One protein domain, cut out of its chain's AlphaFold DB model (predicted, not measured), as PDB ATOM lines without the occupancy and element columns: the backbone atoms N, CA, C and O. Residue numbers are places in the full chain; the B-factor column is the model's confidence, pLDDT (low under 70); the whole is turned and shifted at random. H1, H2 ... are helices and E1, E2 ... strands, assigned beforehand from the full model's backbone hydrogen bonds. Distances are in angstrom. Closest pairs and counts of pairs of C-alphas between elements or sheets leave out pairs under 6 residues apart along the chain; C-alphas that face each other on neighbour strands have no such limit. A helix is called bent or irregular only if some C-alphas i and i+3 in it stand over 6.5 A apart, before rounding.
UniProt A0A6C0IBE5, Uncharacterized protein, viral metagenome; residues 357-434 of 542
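Overview. This is residues 357 to 434 of the 542 residues of an uncharacterized protein of viral metagenome (UniProt A0A6C0IBE5). What shape does the printed part make? After a long opening loop, residues 357 to 371, a bent two-stranded hairpin, E1 and E2, packs on a helical hairpin, H1 and H2; E1 covers both helices, and the tail, residues 430 to 434, folds back on H1. How is it made up? The 78 printed residues hold two strands followed by two helices, in the order E1 E2 H1 H2; the sheet is antiparallel, order E1 - E2, and the class is mixed, helices and strands. How large is it? It is compact and rounded, with a radius of gyration of the C-alphas of 11.9 A and spans of 30 by 26 by 25 A.

Arrangement. How do the strands pair? E1, residues 372 to 379, and E2, residues 382 to 389, form an antiparallel hairpin at 156 degrees, with N 372 and O 389 2.9 A apart and N 384 and O 377 3.0 A apart, within hydrogen-bond range. E1 bends by 73 degrees at residue 376 and E2 by 67 degrees at residue 386. How do the helices stand? H1, residues 392 to 401, and H2, residues 406 to 424, are a helical hairpin: they touch, closest at the C-alphas of Leu 399 and Lys 409, 6.7 A, at a shallow tilt of 6 degrees, opposite ways. Every O i to N i+4 pair is within hydrogen-bond range in H1, and 14 of 15 in H2. Where do strands and helices meet? The closest C-alphas of E1 and H2 are those of Pro 375 and Arg 412, 5.8 A; those of E2 and H1 are Phe 389 and Ala 395, 5.6 A. E2 and H2 are apart.

Along the chain. Where do the strands run? E1 begins at C-alpha 372 (162.531, 124.289, 167.587) and is 18.6 A long; E2 is 19.3 A long. Where do the helices run? H1 is 14.3 A long, and H2, 25.6 A long, ends at C-alpha 424 (165.254, 113.639, 168.654).

Size, cuts and confidence. How far does it reach? The two C-alphas farthest apart, those of Asp 380 and Pro 434, are 34.5 A apart. Are there cuts or long links? The printed part has no cut, and the three links between named elements are tight; residues 402 to 407, of which 406 and 407 belong to H2, stand free. Is confidence low anywhere? The mean pLDDT of the printed part is 90.9, and no printed residue is under 70.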
ATOM      1  N   LYS A 357     165.291 133.801 174.601       79.94
ATOM      2  CA  LYS A 357     164.292 132.717 174.558       79.94
ATOM      3  C   LYS A 357     162.884 133.316 174.574       79.94
ATOM      4  O   LYS A 357     162.627 134.271 175.311       79.94
ATOM      5  N   SER A 358     161.971 132.751 173.794       85.62
ATOM      6  CA  SER A 358     160.607 133.272 173.656       85.62
ATOM      7  C   SER A 358     159.544 132.207 173.926       85.62
ATOM      8  O   SER A 358     159.724 131.030 173.620       85.62
ATOM      9  N   ALA A 359     158.418 132.611 174.524       92.19
ATOM     10  CA  ALA A 359     157.306 131.707 174.816       92.19
ATOM     11  C   ALA A 359     156.794 131.024 173.537       92.19
ATOM     12  O   ALA A 359     156.661 131.659 172.494       92.19
ATOM     13  N   CYS A 360     156.461 129.732 173.617       93.50
ATOM     14  CA  CYS A 360     156.146 128.946 172.423       93.50
ATOM     15  C   CYS A 360     154.901 129.473 171.692       93.50
ATOM     16  O   CYS A 360     153.812 129.498 172.272       93.50
ATOM     17  N   PHE A 361     155.031 129.776 170.396       93.44
ATOM     18  CA  PHE A 361     153.972 130.392 169.578       93.44
ATOM     19  C   PHE A 361     152.699 129.533 169.443       93.44
ATOM     20  O   PHE A 361     151.640 130.056 169.107       93.44
ATOM     21  N   TRP A 362     152.778 128.224 169.717       93.88
ATOM     22  CA  TRP A 362     151.609 127.338 169.759       93.88
ATOM     23  C   TRP A 362     150.939 127.325 171.139       93.88
ATOM     24  O   TRP A 362     149.792 127.733 171.270       93.88
ATOM     25  N   CYS A 363     151.633 126.856 172.186       91.44
ATOM     26  CA  CYS A 363     151.007 126.647 173.497       91.44
ATOM     27  C   CYS A 363     150.979 127.888 174.404       91.44
ATOM     28  O   CYS A 363     150.289 127.867 175.420       91.44
ATOM     29  N   THR A 364     151.671 128.977 174.052       92.00
ATOM     30  CA  THR A 364     151.742 130.245 174.814       92.00
ATOM     31  C   THR A 364     152.319 130.114 176.235       92.00
ATOM     32  O   THR A 364     152.005 130.914 177.119       92.00
ATOM     33  N   TYR A 365     153.151 129.093 176.452       91.50
ATOM     34  CA  TYR A 365     153.904 128.858 177.686       91.50
ATOM     35  C   TYR A 365     155.407 128.881 177.412       91.50
ATOM     36  O   TYR A 365     155.874 128.363 176.388       91.50
ATOM     37  N   ASP A 366     156.155 129.377 178.388       92.06
ATOM     38  CA  ASP A 366     157.614 129.353 178.420       92.06
ATOM     39  C   ASP A 366     158.170 127.927 178.520       92.06
ATOM     40  O   ASP A 366     157.489 126.960 178.903       92.06
ATOM     41  N   PHE A 367     159.425 127.773 178.116       90.69
ATOM     42  CA  PHE A 367     160.131 126.501 178.104       90.69
ATOM     43  C   PHE A 367     161.642 126.726 178.143       90.69
ATOM     44  O   PHE A 367     162.142 127.719 177.628       90.69
ATOM     45  N   ASP A 368     162.364 125.779 178.744       89.62
ATOM     46  CA  ASP A 368     163.825 125.848 178.859       89.62
ATOM     47  C   ASP A 368     164.563 124.922 177.866       89.62
ATOM     48  O   ASP A 368     165.733 125.141 177.559       89.62
ATOM     49  N   ASN A 369     163.845 123.937 177.303       87.25
ATOM     50  CA  ASN A 369     164.293 123.073 176.199       87.25
ATOM     51  C   ASN A 369     164.857 123.913 175.030       87.25
ATOM     52  O   ASN A 369     164.347 125.012 174.807       87.25
ATOM     53  N   PRO A 370     165.833 123.420 174.240       87.75
ATOM     54  CA  PRO A 370     166.218 124.076 172.989       87.75
ATOM     55  C   PRO A 370     164.996 124.408 172.121       87.75
ATOM     56  O   PRO A 370     164.081 123.587 171.972       87.75
ATOM     57  N   GLU A 371     164.969 125.623 171.571       89.19
ATOM     58  CA  GLU A 371     163.894 126.056 170.682       89.19
ATOM     59  C   GLU A 371     163.902 125.219 169.396       89.19
ATOM     60  O   GLU A 371     164.950 124.874 168.851       89.19
ATOM     61  N   CYS A 372     162.714 124.864 168.912       91.81
ATOM     62  CA  CYS A 372     162.531 124.289 167.587       91.81
ATOM     63  C   CYS A 372     161.975 125.376 166.663       91.81
ATOM     64  O   CYS A 372     160.991 126.019 167.022       91.81
ATOM     65  N   TYR A 373     162.564 125.523 165.479       92.56
ATOM     66  CA  TYR A 373     162.141 126.424 164.399       92.56
ATOM     67  C   TYR A 373     161.522 125.636 163.236       92.56
ATOM     68  O   TYR A 373     161.951 124.509 162.964       92.56
ATOM     69  N   ILE A 374     160.546 126.211 162.523       94.75
ATOM     70  CA  ILE A 374     159.984 125.634 161.286       94.75
ATOM     71  C   ILE A 374     160.906 125.994 160.109       94.75
ATOM     72  O   ILE A 374     161.070 127.185 159.851       94.75
ATOM     73  N   PRO A 375     161.481 125.028 159.366       93.12
ATOM     74  CA  PRO A 375     162.261 125.317 158.161       93.12
ATOM     75  C   PRO A 375     161.423 126.042 157.102       93.12
ATOM     76  O   PRO A 375     160.279 125.659 156.851       93.12
ATOM     77  N   ARG A 376     161.996 127.061 156.457       89.69
ATOM     78  CA  ARG A 376     161.383 127.763 155.318       89.69
ATOM     79  C   ARG A 376     162.089 127.459 153.999       89.69
ATOM     80  O   ARG A 376     161.401 127.303 152.996       89.69
ATOM     81  N   TYR A 377     163.420 127.416 154.014       87.62
ATOM     82  CA  TYR A 377     164.284 127.059 152.888       87.62
ATOM     83  C   TYR A 377     165.681 126.655 153.395       87.62
ATOM     84  O   TYR A 377     166.024 126.885 154.558       87.62
ATOM     85  N   GLU A 378     166.479 126.054 152.517       89.31
ATOM     86  CA  GLU A 378     167.886 125.706 152.736       89.31
ATOM     87  C   GLU A 378     168.724 126.452 151.688       89.31
ATOM     88  O   GLU A 378     168.419 126.375 150.499       89.31
ATOM     89  N   MET A 379     169.725 127.215 152.129       87.56
ATOM     90  CA  MET A 379     170.616 128.026 151.287       87.56
ATOM     91  C   MET A 379     172.060 127.798 151.735       87.56
ATOM     92  O   MET A 379     172.360 127.863 152.926       87.56
ATOM     93  N   ASP A 380     172.941 127.479 150.785       83.75
ATOM     94  CA  ASP A 380     174.382 127.261 150.991       83.75
ATOM     95  C   ASP A 380     174.743 126.320 152.165       83.75
ATOM     96  O   ASP A 380     175.760 126.470 152.837       83.75
ATOM     97  N   GLY A 381     173.895 125.310 152.408       82.94
ATOM     98  CA  GLY A 381     174.041 124.327 153.492       82.94
ATOM     99  C   GLY A 381     173.505 124.776 154.857       82.94
ATOM    100  O   GLY A 381     173.534 123.997 155.810       82.94
ATOM    101  N   THR A 382     172.978 125.997 154.963       87.69
ATOM    102  CA  THR A 382     172.305 126.517 156.160       87.69
ATOM    103  C   THR A 382     170.782 126.450 156.010       87.69
ATOM    104  O   THR A 382     170.224 126.728 154.947       87.69
ATOM    105  N   VAL A 383     170.079 126.045 157.074       88.38
ATOM    106  CA  VAL A 383     168.610 125.929 157.069       88.38
ATOM    107  C   VAL A 383     167.995 127.121 157.787       88.38
ATOM    108  O   VAL A 383     168.091 127.241 159.008       88.38
ATOM    109  N   HIS A 384     167.291 127.964 157.038       87.56
ATOM    110  CA  HIS A 384     166.644 129.154 157.577       87.56
ATOM    111  C   HIS A 384     165.255 128.783 158.106       87.56
ATOM    112  O   HIS A 384     164.368 128.367 157.351       87.56
ATOM    113  N   GLY A 385     165.071 128.914 159.421       89.38
ATOM    114  CA  GLY A 385     163.826 128.596 160.120       89.38
ATOM    115  C   GLY A 385     163.130 129.812 160.736       89.38
ATOM    116  O   GLY A 385     163.738 130.865 160.911       89.38
ATOM    117  N   TYR A 386     161.847 129.668 161.080       90.69
ATOM    118  CA  TYR A 386     161.044 130.705 161.743       90.69
ATOM    119  C   TYR A 386     160.179 130.159 162.889       90.69
ATOM    120  O   TYR A 386     159.774 128.994 162.882       90.69
ATOM    121  N   GLY A 387     159.871 131.044 163.844       90.19
ATOM    122  CA  GLY A 387     158.982 130.808 164.989       90.19
ATOM    123  C   GLY A 387     159.581 129.927 166.089       90.19
ATOM    124  O   GLY A 387     160.276 128.959 165.800       90.19
ATOM    125  N   SER A 388     159.303 130.240 167.356       91.00
ATOM    126  CA  SER A 388     159.823 129.484 168.501       91.00
ATOM    127  C   SER A 388     158.814 128.454 169.015       91.00
ATOM    128  O   SER A 388     157.675 128.757 169.403       91.00
ATOM    129  N   PHE A 389     159.235 127.188 169.042       94.38
ATOM    130  CA  PHE A 389     158.399 126.074 169.479       94.38
ATOM    131  C   PHE A 389     159.092 125.223 170.545       94.38
ATOM    132  O   PHE A 389     160.228 124.793 170.380       94.38
ATOM    133  N   CYS A 390     158.371 124.921 171.631       92.75
ATOM    134  CA  CYS A 390     158.914 124.152 172.757       92.75
ATOM    135  C   CYS A 390     159.232 122.685 172.428       92.75
ATOM    136  O   CYS A 390     159.997 122.051 173.150       92.75
ATOM    137  N   ARG A 391     158.587 122.134 171.389       91.69
ATOM    138  CA  ARG A 391     158.737 120.772 170.852       91.69
ATOM    139  C   ARG A 391     158.306 120.779 169.371       91.69
ATOM    140  O   ARG A 391     157.436 121.586 169.024       91.69
ATOM    141  N   PRO A 392     158.831 119.903 168.494       92.69
ATOM    142  CA  PRO A 392     158.505 119.945 167.067       92.69
ATOM    143  C   PRO A 392     157.051 119.540 166.749       92.69
ATOM    144  O   PRO A 392     156.526 119.959 165.722       92.69
ATOM    145  N   GLU A 393     156.345 118.826 167.634       92.62
ATOM    146  CA  GLU A 393     154.896 118.584 167.508       92.62
ATOM    147  C   GLU A 393     154.085 119.895 167.517       92.62
ATOM    148  O   GLU A 393     153.081 120.025 166.814       92.62
ATOM    149  N   CYS A 394     154.532 120.892 168.288       93.81
ATOM    150  CA  CYS A 394     153.925 122.225 168.334       93.81
ATOM    151  C   CYS A 394     154.237 123.037 167.065       93.81
ATOM    152  O   CYS A 394     153.367 123.754 166.578       93.81
ATOM    153  N   ALA A 395     155.444 122.885 166.510       94.19
ATOM    154  CA  ALA A 395     155.831 123.482 165.229       94.19
ATOM    155  C   ALA A 395     154.981 122.919 164.072       94.19
ATOM    156  O   ALA A 395     154.432 123.674 163.271       94.19
ATOM    157  N   ALA A 396     154.793 121.594 164.035       93.88
ATOM    158  CA  ALA A 396     153.937 120.925 163.058       93.88
ATOM    159  C   ALA A 396     152.469 121.382 163.152       93.88
ATOM    160  O   ALA A 396     151.829 121.599 162.128       93.88
ATOM    161  N   ALA A 397     151.932 121.564 164.362       94.31
ATOM    162  CA  ALA A 397     150.562 122.046 164.550       94.31
ATOM    163  C   ALA A 397     150.363 123.494 164.087       94.31
ATOM    164  O   ALA A 397     149.367 123.800 163.432       94.31
ATOM    165  N   TYR A 398     151.329 124.367 164.383       95.06
ATOM    166  CA  TYR A 398     151.312 125.752 163.927       95.06
ATOM    167  C   TYR A 398     151.340 125.830 162.393       95.06
ATOM    168  O   TYR A 398     150.448 126.441 161.812       95.06
ATOM    169  N   LEU A 399     152.262 125.110 161.739       94.44
ATOM    170  CA  LEU A 399     152.357 125.018 160.274       94.44
ATOM    171  C   LEU A 399     151.049 124.535 159.613       94.44
ATOM    172  O   LEU A 399     150.677 125.020 158.549       94.44
ATOM    173  N   MET A 400     150.329 123.604 160.246       91.62
ATOM    174  CA  MET A 400     149.035 123.111 159.748       91.62
ATOM    175  C   MET A 400     147.882 124.111 159.951       91.62
ATOM    176  O   MET A 400     146.864 124.003 159.269       91.62
ATOM    177  N   LYS A 401     148.032 125.087 160.858       91.12
ATOM    178  CA  LYS A 401     147.081 126.193 161.075       91.12
ATOM    179  C   LYS A 401     147.399 127.430 160.214       91.12
ATOM    180  O   LYS A 401     146.546 128.308 160.090       91.12
ATOM    181  N   GLU A 402     148.597 127.539 159.639       91.25
ATOM    182  CA  GLU A 402     148.953 128.652 158.751       91.25
ATOM    183  C   GLU A 402     148.233 128.565 157.391       91.25
ATOM    184  O   GLU A 402     148.113 127.501 156.780       91.25
ATOM    185  N   ASN A 403     147.796 129.723 156.885       91.94
ATOM    186  CA  ASN A 403     147.154 129.865 155.575       91.94
ATOM    187  C   ASN A 403     148.209 129.850 154.451       91.94
ATOM    188  O   ASN A 403     148.506 130.873 153.842       91.94
ATOM    189  N   LEU A 404     148.798 128.677 154.224       91.88
ATOM    190  CA  LEU A 404     149.785 128.380 153.180       91.88
ATOM    191  C   LEU A 404     149.211 127.390 152.159       91.88
ATOM    192  O   LEU A 404     148.329 126.604 152.499       91.88
ATOM    193  N   ASP A 405     149.746 127.357 150.939       93.75
ATOM    194  CA  ASP A 405     149.387 126.330 149.954       93.75
ATOM    195  C   ASP A 405     149.845 124.944 150.420       93.75
ATOM    196  O   ASP A 405     150.974 124.790 150.900       93.75
ATOM    197  N   ASP A 406     149.002 123.923 150.253       93.31
ATOM    198  CA  ASP A 406     149.240 122.593 150.833       93.31
ATOM    199  C   ASP A 406     150.555 121.954 150.360       93.31
ATOM    200  O   ASP A 406     151.252 121.340 151.166       93.31
ATOM    201  N   SER A 407     150.968 122.179 149.108       93.44
ATOM    202  CA  SER A 407     152.292 121.774 148.607       93.44
ATOM    203  C   SER A 407     153.431 122.304 149.488       93.44
ATOM    204  O   SER A 407     154.302 121.541 149.902       93.44
ATOM    205  N   THR A 408     153.386 123.593 149.845       92.31
ATOM    206  CA  THR A 408     154.410 124.244 150.682       92.31
ATOM    207  C   THR A 408     154.309 123.827 152.152       92.31
ATOM    208  O   THR A 408     155.332 123.710 152.832       92.31
ATOM    209  N   LYS A 409     153.096 123.523 152.648       94.38
ATOM    210  CA  LYS A 409     152.908 122.915 153.976       94.38
ATOM    211  C   LYS A 409     153.588 121.546 154.043       94.38
ATOM    212  O   LYS A 409     154.335 121.286 154.983       94.38
ATOM    213  N   PHE A 410     153.349 120.677 153.057       93.88
ATOM    214  CA  PHE A 410     153.924 119.330 153.025       93.88
ATOM    215  C   PHE A 410     155.443 119.340 152.821       93.88
ATOM    216  O   PHE A 410     156.128 118.539 153.454       93.88
ATOM    217  N   GLU A 411     155.978 120.271 152.030       94.06
ATOM    218  CA  GLU A 411     157.420 120.502 151.875       94.06
ATOM    219  C   GLU A 411     158.088 120.893 153.205       94.06
ATOM    220  O   GLU A 411     158.959 120.168 153.697       94.06
ATOM    221  N   ARG A 412     157.628 121.971 153.860       94.19
ATOM    222  CA  ARG A 412     158.178 122.403 155.162       94.19
ATOM    223  C   ARG A 412     158.004 121.337 156.238       94.19
ATOM    224  O   ARG A 412     158.906 121.121 157.044       94.19
ATOM    225  N   TYR A 413     156.882 120.618 156.233       94.94
ATOM    226  CA  TYR A 413     156.650 119.479 157.120       94.94
ATOM    227  C   TYR A 413     157.610 118.315 156.830       94.94
ATOM    228  O   TYR A 413     158.068 117.658 157.766       94.94
ATOM    229  N   HIS A 414     157.980 118.060 155.573       93.69
ATOM    230  CA  HIS A 414     158.995 117.061 155.235       93.69
ATOM    231  C   HIS A 414     160.380 117.469 155.763       93.69
ATOM    232  O   HIS A 414     161.014 116.674 156.459       93.69
ATOM    233  N   MET A 415     160.801 118.722 155.550       93.31
ATOM    234  CA  MET A 415     162.048 119.264 156.119       93.31
ATOM    235  C   MET A 415     162.059 119.186 157.656       93.31
ATOM    236  O   MET A 415     163.038 118.733 158.251       93.31
ATOM    237  N   LEU A 416     160.946 119.552 158.307       93.50
ATOM    238  CA  LEU A 416     160.752 119.457 159.758       93.50
ATOM    239  C   LEU A 416     160.984 118.019 160.260       93.50
ATOM    240  O   LEU A 416     161.710 117.805 161.232       93.50
ATOM    241  N   ASN A 417     160.416 117.025 159.570       93.31
ATOM    242  CA  ASN A 417     160.623 115.609 159.879       93.31
ATOM    243  C   ASN A 417     162.079 115.165 159.642       93.31
ATOM    244  O   ASN A 417     162.636 114.455 160.479       93.31
ATOM    245  N   GLN A 418     162.717 115.597 158.550       91.69
ATOM    246  CA  GLN A 418     164.108 115.255 158.224       91.69
ATOM    247  C   GLN A 418     165.115 115.793 159.253       91.69
ATOM    248  O   GLN A 418     166.099 115.116 159.559       91.69
ATOM    249  N   ILE A 419     164.883 116.993 159.786       92.00
ATOM    250  CA  ILE A 419     165.776 117.648 160.751       92.00
ATOM    251  C   ILE A 419     165.519 117.109 162.161       92.00
ATOM    252  O   ILE A 419     166.398 116.495 162.771       92.00
ATOM    253  N   TYR A 420     164.293 117.246 162.672       91.88
ATOM    254  CA  TYR A 420     163.987 116.869 164.054       91.88
ATOM    255  C   TYR A 420     163.871 115.355 164.265       91.88
ATOM    256  O   TYR A 420     164.066 114.888 165.387       91.88
ATOM    257  N   GLY A 421     163.648 114.572 163.204       88.31
ATOM    258  CA  GLY A 421     163.772 113.112 163.241       88.31
ATOM    259  C   GLY A 421     165.197 112.646 163.549       88.31
ATOM    260  O   GLY A 421     165.368 111.722 164.341       88.31
ATOM    261  N   LYS A 422     166.219 113.333 163.010       89.19
ATOM    262  CA  LYS A 422     167.634 113.082 163.340       89.19
ATOM    263  C   LYS A 422     167.964 113.528 164.769       89.19
ATOM    264  O   LYS A 422     168.540 112.750 165.518       89.19
ATOM    265  N   ILE A 423     167.567 114.747 165.148       89.38
ATOM    266  CA  ILE A 423     167.915 115.361 166.447       89.38
ATOM    267  C   ILE A 423     167.291 114.607 167.633       89.38
ATOM    268  O   ILE A 423     167.975 114.329 168.614       89.38
ATOM    269  N   TYR A 424     166.002 114.262 167.551       85.56
ATOM    270  CA  TYR A 424     165.254 113.639 168.654       85.56
ATOM    271  C   TYR A 424     165.044 112.120 168.490       85.56
ATOM    272  O   TYR A 424     164.400 111.496 169.332       85.56
ATOM    273  N   GLY A 425     165.562 111.507 167.420       84.94
ATOM    274  CA  GLY A 425     165.480 110.059 167.186       84.94
ATOM    275  C   GLY A 425     164.082 109.528 166.828       84.94
ATOM    276  O   GLY A 425     163.799 108.344 167.043       84.94
ATOM    277  N   TYR A 426     163.184 110.370 166.301       85.25
ATOM    278  CA  TYR A 426     161.834 109.941 165.922       85.25
ATOM    279  C   TYR A 426     161.861 108.969 164.730       85.25
ATOM    280  O   TYR A 426     162.194 109.338 163.608       85.25
ATOM    281  N   LYS A 427     161.412 107.727 164.956       84.06
ATOM    282  CA  LYS A 427     161.228 106.691 163.914       84.06
ATOM    283  C   LYS A 427     159.914 106.817 163.122       84.06
ATOM    284  O   LYS A 427     159.607 105.960 162.300       84.06
ATOM    285  N   LYS A 428     159.099 107.826 163.431       85.81
ATOM    286  CA  LYS A 428     157.764 108.088 162.873       85.81
ATOM    287  C   LYS A 428     157.652 109.578 162.567       85.81
ATOM    288  O   LYS A 428     158.294 110.375 163.247       85.81
ATOM    289  N   ASN A 429     156.798 109.950 161.616       90.00
ATOM    290  CA  ASN A 429     156.506 111.356 161.356       90.00
ATOM    291  C   ASN A 429     155.931 112.056 162.601       90.00
ATOM    292  O   ASN A 429     155.128 111.487 163.347       90.00
ATOM    293  N   ILE A 430     156.355 113.300 162.796       91.19
ATOM    294  CA  ILE A 430     156.057 114.156 163.942       91.19
ATOM    295  C   ILE A 430     154.601 114.620 163.841       91.19
ATOM    296  O   ILE A 430     154.271 115.490 163.041       91.19
ATOM    297  N   LYS A 431     153.715 114.020 164.640       90.31
ATOM    298  CA  LYS A 431     152.281 114.345 164.621       90.31
ATOM    299  C   LYS A 431     152.055 115.803 165.059       90.31
ATOM    300  O   LYS A 431     152.727 116.254 165.991       90.31
ATOM    301  N   PRO A 432     151.111 116.537 164.442       92.06
ATOM    302  CA  PRO A 432     150.733 117.855 164.928       92.06
ATOM    303  C   PRO A 432     150.135 117.735 166.334       92.06
ATOM    304  O   PRO A 432     149.265 116.903 166.595       92.06
ATOM    305  N   SER A 433     150.613 118.583 167.238       92.44
ATOM    306  CA  SER A 433     150.005 118.824 168.543       92.44
ATOM    307  C   SER A 433     148.517 119.190 168.408       92.44
ATOM    308  O   SER A 433     148.171 119.981 167.528       92.44
ATOM    309  N   PRO A 434     147.626 118.704 169.296       90.38
ATOM    310  CA  PRO A 434     146.243 119.167 169.328       90.38
ATOM    311  C   PRO A 434     146.168 120.653 169.709       90.38
ATOM    312  O   PRO A 434     147.157 121.253 170.147       90.38
TER     313      PRO A 434